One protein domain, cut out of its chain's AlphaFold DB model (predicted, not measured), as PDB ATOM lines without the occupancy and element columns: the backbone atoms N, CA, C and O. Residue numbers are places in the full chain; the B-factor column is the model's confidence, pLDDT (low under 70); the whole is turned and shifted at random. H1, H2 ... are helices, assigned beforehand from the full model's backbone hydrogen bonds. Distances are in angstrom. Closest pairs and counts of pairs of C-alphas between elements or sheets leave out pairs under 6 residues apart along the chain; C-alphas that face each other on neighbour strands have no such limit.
ATOM      1  N   TYR A  66      -4.656 -24.082  34.974       61.00
ATOM      2  CA  TYR A  66      -3.261 -23.938  34.563       61.00
ATOM      3  C   TYR A  66      -2.703 -25.193  33.883       61.00
ATOM      4  O   TYR A  66      -2.128 -25.086  32.810       61.00
ATOM      5  N   SER A  67      -2.981 -26.383  34.426       76.31
ATOM      6  CA  SER A  67      -2.429 -27.631  33.887       76.31
ATOM      7  C   SER A  67      -2.951 -27.986  32.494       76.31
ATOM      8  O   SER A  67      -2.242 -28.610  31.718       76.31
ATOM      9  N   VAL A  68      -4.192 -27.615  32.169       81.44
ATOM     10  CA  VAL A  68      -4.801 -27.945  30.870       81.44
ATOM     11  C   VAL A  68      -4.414 -26.899  29.828       81.44
ATOM     12  O   VAL A  68      -4.145 -27.243  28.684       81.44
ATOM     13  N   VAL A  69      -4.305 -25.628  30.226       82.75
ATOM     14  CA  VAL A  69      -3.780 -24.580  29.338       82.75
ATOM     15  C   VAL A  69      -2.312 -24.825  28.999       82.75
ATOM     16  O   VAL A  69      -1.941 -24.711  27.838       82.75
ATOM     17  N   GLU A  70      -1.486 -25.216  29.970       83.75
ATOM     18  CA  GLU A  70      -0.090 -25.594  29.718       83.75
ATOM     19  C   GLU A  70       0.020 -26.783  28.757       83.75
ATOM     20  O   GLU A  70       0.884 -26.780  27.883       83.75
ATOM     21  N   LEU A  71      -0.881 -27.762  28.874       84.69
ATOM     22  CA  LEU A  71      -0.933 -28.923  27.989       84.69
ATOM     23  C   LEU A  71      -1.236 -28.506  26.540       84.69
ATOM     24  O   LEU A  71      -0.504 -28.895  25.631       84.69
ATOM     25  N   VAL A  72      -2.248 -27.657  26.326       85.75
ATOM     26  CA  VAL A  72      -2.610 -27.152  24.986       85.75
ATOM     27  C   VAL A  72      -1.539 -26.212  24.417       85.75
ATOM     28  O   VAL A  72      -1.259 -26.235  23.219       85.75
ATOM     29  N   LEU A  73      -0.899 -25.394  25.255       85.06
ATOM     30  CA  LEU A  73       0.183 -24.509  24.816       85.06
ATOM     31  C   LEU A  73       1.455 -25.280  24.444       85.06
ATOM     32  O   LEU A  73       2.147 -24.885  23.508       85.06
ATOM     33  N   GLY A  74       1.763 -26.356  25.170       83.62
ATOM     34  CA  GLY A  74       2.995 -27.130  25.014       83.62
ATOM     35  C   GLY A  74       2.985 -28.161  23.884       83.62
ATOM     36  O   GLY A  74       4.043 -28.707  23.574       83.62
ATOM     37  N   ARG A  75       1.827 -28.443  23.275       85.19
ATOM     38  CA  ARG A  75       1.680 -29.408  22.176       85.19
ATOM     39  C   ARG A  75       1.013 -28.778  20.960       85.19
ATOM     40  O   ARG A  75       0.262 -27.812  21.082       85.19
ATOM     41  N   ASP A  76       1.288 -29.331  19.785       89.00
ATOM     42  CA  ASP A  76       0.560 -28.981  18.567       89.00
ATOM     43  C   ASP A  76      -0.872 -29.514  18.630       89.00
ATOM     44  O   ASP A  76      -1.151 -30.509  19.303       89.00
ATOM     45  N   TRP A  77      -1.786 -28.833  17.936       91.25
ATOM     46  CA  TRP A  77      -3.175 -29.266  17.880       91.25
ATOM     47  C   TRP A  77      -3.294 -30.540  17.034       91.25
ATOM     48  O   TRP A  77      -2.926 -30.550  15.859       91.25
ATOM     49  N   CYS A  78      -3.768 -31.632  17.634       90.44
ATOM     50  CA  CYS A  78      -3.917 -32.930  16.980       90.44
ATOM     51  C   CYS A  78      -5.016 -33.773  17.643       90.44
ATOM     52  O   CYS A  78      -5.467 -33.478  18.748       90.44
ATOM     53  N   SER A  79      -5.405 -34.875  17.001       90.75
ATOM     54  CA  SER A  79      -6.449 -35.773  17.516       90.75
ATOM     55  C   SER A  79      -6.095 -36.441  18.851       90.75
ATOM     56  O   SER A  79      -6.983 -36.780  19.629       90.75
ATOM     57  N   GLU A  80      -4.810 -36.639  19.159       89.75
ATOM     58  CA  GLU A  80      -4.377 -37.135  20.474       89.75
ATOM     59  C   GLU A  80      -4.705 -36.118  21.572       89.75
ATOM     60  O   GLU A  80      -5.259 -36.487  22.607       89.75
ATOM     61  N   LEU A  81      -4.441 -34.834  21.311       90.19
ATOM     62  CA  LEU A  81      -4.749 -33.740  22.227       90.19
ATOM     63  C   LEU A  81      -6.259 -33.614  22.460       90.19
ATOM     64  O   LEU A  81      -6.693 -33.495  23.602       90.19
ATOM     65  N   GLU A  82      -7.060 -33.680  21.399       90.44
ATOM     66  CA  GLU A  82      -8.527 -33.645  21.486       90.44
ATOM     67  C   GLU A  82      -9.070 -34.784  22.361       90.44
ATOM     68  O   GLU A  82      -9.875 -34.546  23.262       90.44
ATOM     69  N   ASN A  83      -8.562 -36.005  22.165       88.88
ATOM     70  CA  ASN A  83      -8.927 -37.160  22.985       88.88
ATOM     71  C   ASN A  83      -8.517 -36.975  24.454       88.88
ATOM     72  O   ASN A  83      -9.277 -37.325  25.359       88.88
ATOM     73  N   GLU A  84      -7.323 -36.443  24.732       88.25
ATOM     74  CA  GLU A  84      -6.911 -36.128  26.105       88.25
ATOM     75  C   GLU A  84      -7.852 -35.101  26.745       88.25
ATOM     76  O   GLU A  84      -8.275 -35.288  27.888       88.25
ATOM     77  N   LEU A  85      -8.229 -34.055  26.005       88.31
ATOM     78  CA  LEU A  85      -9.139 -33.013  26.474       88.31
ATOM     79  C   LEU A  85     -10.558 -33.538  26.732       88.31
ATOM     80  O   LEU A  85     -11.182 -33.140  27.720       88.31
ATOM     81  N   GLU A  86     -11.055 -34.458  25.907       87.94
ATOM     82  CA  GLU A  86     -12.339 -35.138  26.113       87.94
ATOM     83  C   GLU A  86     -12.301 -36.047  27.357       87.94
ATOM     84  O   GLU A  86     -13.207 -36.032  28.200       87.94
ATOM     85  N   ASN A  87     -11.190 -36.766  27.551       86.44
ATOM     86  CA  ASN A  87     -10.980 -37.655  28.694       86.44
ATOM     87  C   ASN A  87     -10.921 -36.929  30.045       86.44
ATOM     88  O   ASN A  87     -11.162 -37.553  31.084       86.44
ATOM     89  N   LEU A  88     -10.663 -35.617  30.062       82.69
ATOM     90  CA  LEU A  88     -10.701 -34.818  31.291       82.69
ATOM     91  C   LEU A  88     -12.103 -34.753  31.919       82.69
ATOM     92  O   LEU A  88     -12.212 -34.283  33.057       82.69
ATOM     93  N   LYS A  89     -13.161 -35.209  31.218       72.88
ATOM     94  CA  LYS A  89     -14.568 -35.206  31.678       72.88
ATOM     95  C   LYS A  89     -14.979 -33.862  32.288       72.88
ATOM     96  O   LYS A  89     -15.753 -33.799  33.244       72.88
ATOM     97  N   ARG A  90     -14.399 -32.778  31.772       75.88
ATOM     98  CA  ARG A  90     -14.623 -31.420  32.251       75.88
ATOM     99  C   ARG A  90     -15.699 -30.782  31.396       75.88
ATOM    100  O   ARG A  90     -15.646 -30.842  30.176       75.88
ATOM    101  N   GLU A  91     -16.644 -30.125  32.051       81.75
ATOM    102  CA  GLU A  91     -17.620 -29.308  31.350       81.75
ATOM    103  C   GLU A  91     -16.946 -28.033  30.825       81.75
ATOM    104  O   GLU A  91     -16.404 -27.224  31.592       81.75
ATOM    105  N   TRP A  92     -16.969 -27.855  29.505       84.25
ATOM    106  CA  TRP A  92     -16.466 -26.662  28.829       84.25
ATOM    107  C   TRP A  92     -17.483 -25.530  28.948       84.25
ATOM    108  O   TRP A  92     -18.206 -25.193  28.018       84.25
ATOM    109  N   THR A  93     -17.558 -24.938  30.140       86.56
ATOM    110  CA  THR A  93     -18.411 -23.769  30.369       86.56
ATOM    111  C   THR A  93     -17.914 -22.572  29.560       86.56
ATOM    112  O   THR A  93     -16.715 -22.428  29.311       86.56
ATOM    113  N   PHE A  94     -18.822 -21.652  29.221       85.69
ATOM    114  CA  PHE A  94     -18.490 -20.428  28.481       85.69
ATOM    115  C   PHE A  94     -17.283 -19.678  29.076       85.69
ATOM    116  O   PHE A  94     -16.395 -19.241  28.350       85.69
ATOM    117  N   GLY A  95     -17.202 -19.580  30.408       85.12
ATOM    118  CA  GLY A  95     -16.073 -18.938  31.083       85.12
ATOM    119  C   GLY A  95     -14.735 -19.642  30.836       85.12
ATOM    120  O   GLY A  95     -13.730 -18.970  30.603       85.12
ATOM    121  N   THR A  96     -14.723 -20.977  30.842       83.56
ATOM    122  CA  THR A  96     -13.525 -21.786  30.573       83.56
ATOM    123  C   THR A  96     -13.115 -21.686  29.108       83.56
ATOM    124  O   THR A  96     -11.941 -21.471  28.828       83.56
ATOM    125  N   VAL A  97     -14.069 -21.756  28.177       87.44
ATOM    126  CA  VAL A  97     -13.804 -21.611  26.734       87.44
ATOM    127  C   VAL A  97     -13.176 -20.250  26.440       87.44
ATOM    128  O   VAL A  97     -12.122 -20.178  25.814       87.44
ATOM    129  N   ILE A  98     -13.752 -19.167  26.973       89.06
ATOM    130  CA  ILE A  98     -13.185 -17.822  26.823       89.06
ATOM    131  C   ILE A  98     -11.794 -17.732  27.459       89.06
ATOM    132  O   ILE A  98     -10.900 -17.127  26.875       89.06
ATOM    133  N   TYR A  99     -11.577 -18.330  28.632       87.00
ATOM    134  CA  TYR A  99     -10.253 -18.357  29.257       87.00
ATOM    135  C   TYR A  99      -9.204 -19.071  28.388       87.00
ATOM    136  O   TYR A  99      -8.084 -18.576  28.259       87.00
ATOM    137  N   PHE A 100      -9.563 -20.188  27.754       87.44
ATOM    138  CA  PHE A 100      -8.683 -20.903  26.828       87.44
ATOM    139  C   PHE A 100      -8.371 -20.073  25.587       87.44
ATOM    140  O   PHE A 100      -7.200 -19.877  25.278       87.44
ATOM    141  N   LEU A 101      -9.387 -19.494  24.945       90.12
ATOM    142  CA  LEU A 101      -9.194 -18.625  23.780       90.12
ATOM    143  C   LEU A 101      -8.296 -17.422  24.095       90.12
ATOM    144  O   LEU A 101      -7.440 -17.061  23.297       90.12
ATOM    145  N   MET A 102      -8.446 -16.836  25.284       89.19
ATOM    146  CA  MET A 102      -7.579 -15.755  25.767       89.19
ATOM    147  C   MET A 102      -6.141 -16.213  26.018       89.19
ATOM    148  O   MET A 102      -5.223 -15.412  25.893       89.19
ATOM    149  N   SER A 103      -5.953 -17.466  26.428       87.31
ATOM    150  CA  SER A 103      -4.631 -18.029  26.721       87.31
ATOM    151  C   SER A 103      -3.882 -18.446  25.451       87.31
ATOM    152  O   SER A 103      -2.663 -18.581  25.481       87.31
ATOM    153  N   LEU A 104      -4.609 -18.642  24.347       89.69
ATOM    154  CA  LEU A 104      -4.092 -18.979  23.019       89.69
ATOM    155  C   LEU A 104      -3.904 -17.736  22.130       89.69
ATOM    156  O   LEU A 104      -3.791 -17.854  20.916       89.69
ATOM    157  N   ASP A 105      -3.834 -16.539  22.719       87.06
ATOM    158  CA  ASP A 105      -3.681 -15.263  22.003       87.06
ATOM    159  C   ASP A 105      -2.446 -15.206  21.083       87.06
ATOM    160  O   ASP A 105      -2.460 -14.528  20.055       87.06
ATOM    161  N   LYS A 106      -1.389 -15.944  21.433       89.50
ATOM    162  CA  LYS A 106      -0.148 -16.062  20.652       89.50
ATOM    163  C   LYS A 106      -0.258 -16.992  19.444       89.50
ATOM    164  O   LYS A 106       0.606 -16.920  18.573       89.50
ATOM    165  N   ASP A 107      -1.272 -17.853  19.395       90.94
ATOM    166  CA  ASP A 107      -1.474 -18.833  18.328       90.94
ATOM    167  C   ASP A 107      -2.953 -18.854  17.891       90.94
ATOM    168  O   ASP A 107      -3.751 -19.672  18.365       90.94
ATOM    169  N   PRO A 108      -3.347 -17.933  16.990       90.44
ATOM    170  CA  PRO A 108      -4.740 -17.785  16.581       90.44
ATOM    171  C   PRO A 108      -5.270 -19.001  15.814       90.44
ATOM    172  O   PRO A 108      -6.474 -19.244  15.845       90.44
ATOM    173  N   GLN A 109      -4.401 -19.770  15.148       91.62
ATOM    174  CA  GLN A 109      -4.818 -20.992  14.463       91.62
ATOM    175  C   GLN A 109      -5.229 -22.044  15.493       91.62
ATOM    176  O   GLN A 109      -6.343 -22.556  15.435       91.62
ATOM    177  N   LYS A 110      -4.392 -22.263  16.510       92.00
ATOM    178  CA  LYS A 110      -4.702 -23.180  17.611       92.00
ATOM    179  C   LYS A 110      -5.951 -22.760  18.392       92.00
ATOM    180  O   LYS A 110      -6.732 -23.607  18.816       92.00
ATOM    181  N   ALA A 111      -6.167 -21.454  18.565       91.88
ATOM    182  CA  ALA A 111      -7.388 -20.935  19.178       91.88
ATOM    183  C   ALA A 111      -8.647 -21.265  18.353       91.88
ATOM    184  O   ALA A 111      -9.679 -21.610  18.931       91.88
ATOM    185  N   LEU A 112      -8.566 -21.173  17.021       92.88
ATOM    186  CA  LEU A 112      -9.658 -21.561  16.125       92.88
ATOM    187  C   LEU A 112      -9.917 -23.063  16.172       92.88
ATOM    188  O   LEU A 112     -11.072 -23.462  16.287       92.88
ATOM    189  N   ASP A 113      -8.866 -23.879  16.130       92.69
ATOM    190  CA  ASP A 113      -9.002 -25.335  16.175       92.69
ATOM    191  C   ASP A 113      -9.661 -25.780  17.496       92.69
ATOM    192  O   ASP A 113     -10.634 -26.536  17.483       92.69
ATOM    193  N   PHE A 114      -9.246 -25.193  18.628       92.06
ATOM    194  CA  PHE A 114      -9.919 -25.374  19.920       92.06
ATOM    195  C   PHE A 114     -11.392 -24.952  19.879       92.06
ATOM    196  O   PHE A 114     -12.255 -25.662  20.394       92.06
ATOM    197  N   PHE A 115     -11.703 -23.801  19.278       91.38
ATOM    198  CA  PHE A 115     -13.078 -23.313  19.183       91.38
ATOM    199  C   PHE A 115     -13.977 -24.253  18.372       91.38
ATOM    200  O   PHE A 115     -15.106 -24.511  18.785       91.38
ATOM    201  N   PHE A 116     -13.483 -24.776  17.246       91.75
ATOM    202  CA  PHE A 116     -14.224 -25.731  16.423       91.75
ATOM    203  C   PHE A 116     -14.397 -27.088  17.098       91.75
ATOM    204  O   PHE A 116     -15.426 -27.717  16.896       91.75
ATOM    205  N   TRP A 117     -13.428 -27.521  17.902       91.75
ATOM    206  CA  TRP A 117     -13.535 -28.766  18.659       91.75
ATOM    207  C   TRP A 117     -14.575 -28.696  19.794       91.75
ATOM    208  O   TRP A 117     -15.237 -29.688  20.079       91.75
ATOM    209  N   VAL A 118     -14.736 -27.535  20.443       88.81
ATOM    210  CA  VAL A 118     -15.719 -27.350  21.532       88.81
ATOM    211  C   VAL A 118     -17.173 -27.270  21.030       88.81
ATOM    212  O   VAL A 118     -18.092 -27.532  21.809       88.81
ATOM    213  N   LEU A 119     -17.380 -26.846  19.780       83.69
ATOM    214  CA  LEU A 119     -18.691 -26.604  19.153       83.69
ATOM    215  C   LEU A 119     -19.421 -27.895  18.765       83.69
ATOM    216  O   LEU A 119     -20.644 -27.952  19.038       83.69
TER     217      LEU A 119
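Overview. This is residues 66 to 119 of the 119 residues of an uncharacterized protein of Parasponia andersonii (UniProt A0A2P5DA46). Four short helices make a small rounded body of two pairs set crosswise: H3 and H4 form a helical hairpin, and H1 and H2 make a looser pair, with H1 near H3 and H2 near H4. H3 and H4 are the two that clearly touch, and the stretch of residues 88 to 93 links H2 to the start of H3. The printed part has 54 residues with four named helices in the order H1, H2, H3, H4 and no named strand, and its class is all helix. It is compact, with a radius of gyration of the C-alphas of 10.1 A and spans of 26 by 23 by 22 A.

Along the chain. The printed part begins with H1, residues 66 to 74, 11.9 A from first to last C-alpha, and C-alpha 66 is at (-3.261, -23.938, 34.563). H2, residues 79 to 87, is 12.2 A long. H3 holds residues 94 to 103 and is 14.2 A long, with C-alpha 94 at (-18.490, -20.428, 28.481). H4, residues 108 to 118, is the longest helix with 11 residues and 15.4 A, and C-alpha 118 is at (-15.719, -27.350, 21.532).

Arrangement. H1 and H2 are close but not clearly touching, and their closest C-alphas, those of Val 72 and Leu 81, are 7.5 A apart. They run opposite ways at a shallow tilt of 9 degrees. H1 is also close to H3 but not clearly touching it, with the closest C-alphas, those of Val 69 and Phe 100, 6.6 A apart; the two run the same way at a steep tilt of 47 degrees. H2 is close to H4 but not clearly touching it, and the closest C-alphas, those of Glu 82 and Trp 117, are 7.5 A apart; they run the same way at a steep tilt of 49 degrees. H3 and H4 touch, with 6 pairs of C-alphas within 8 A, the closest being those of Leu 101 and Ala 111 at 5.5 A. This hairpin runs opposite ways at a shallow tilt of 21 degrees. H1 and H4 are apart, and so are H2 and H3. In H1, H2, H3 and H4 every O i to N i+4 pair is within hydrogen-bond range.

Size, cuts and confidence. The two C-alphas farthest apart, those of Lys 89 and Lys 106, are 26.4 A apart. The printed part has no cut and ends at residue 119, the chain's last. The links from H1 to H2 and from H3 to H4 are tight, and the link from H2 to H3 is short, with 6 residues. The mean pLDDT of the printed part is 86.8, and residue 66 is under 70.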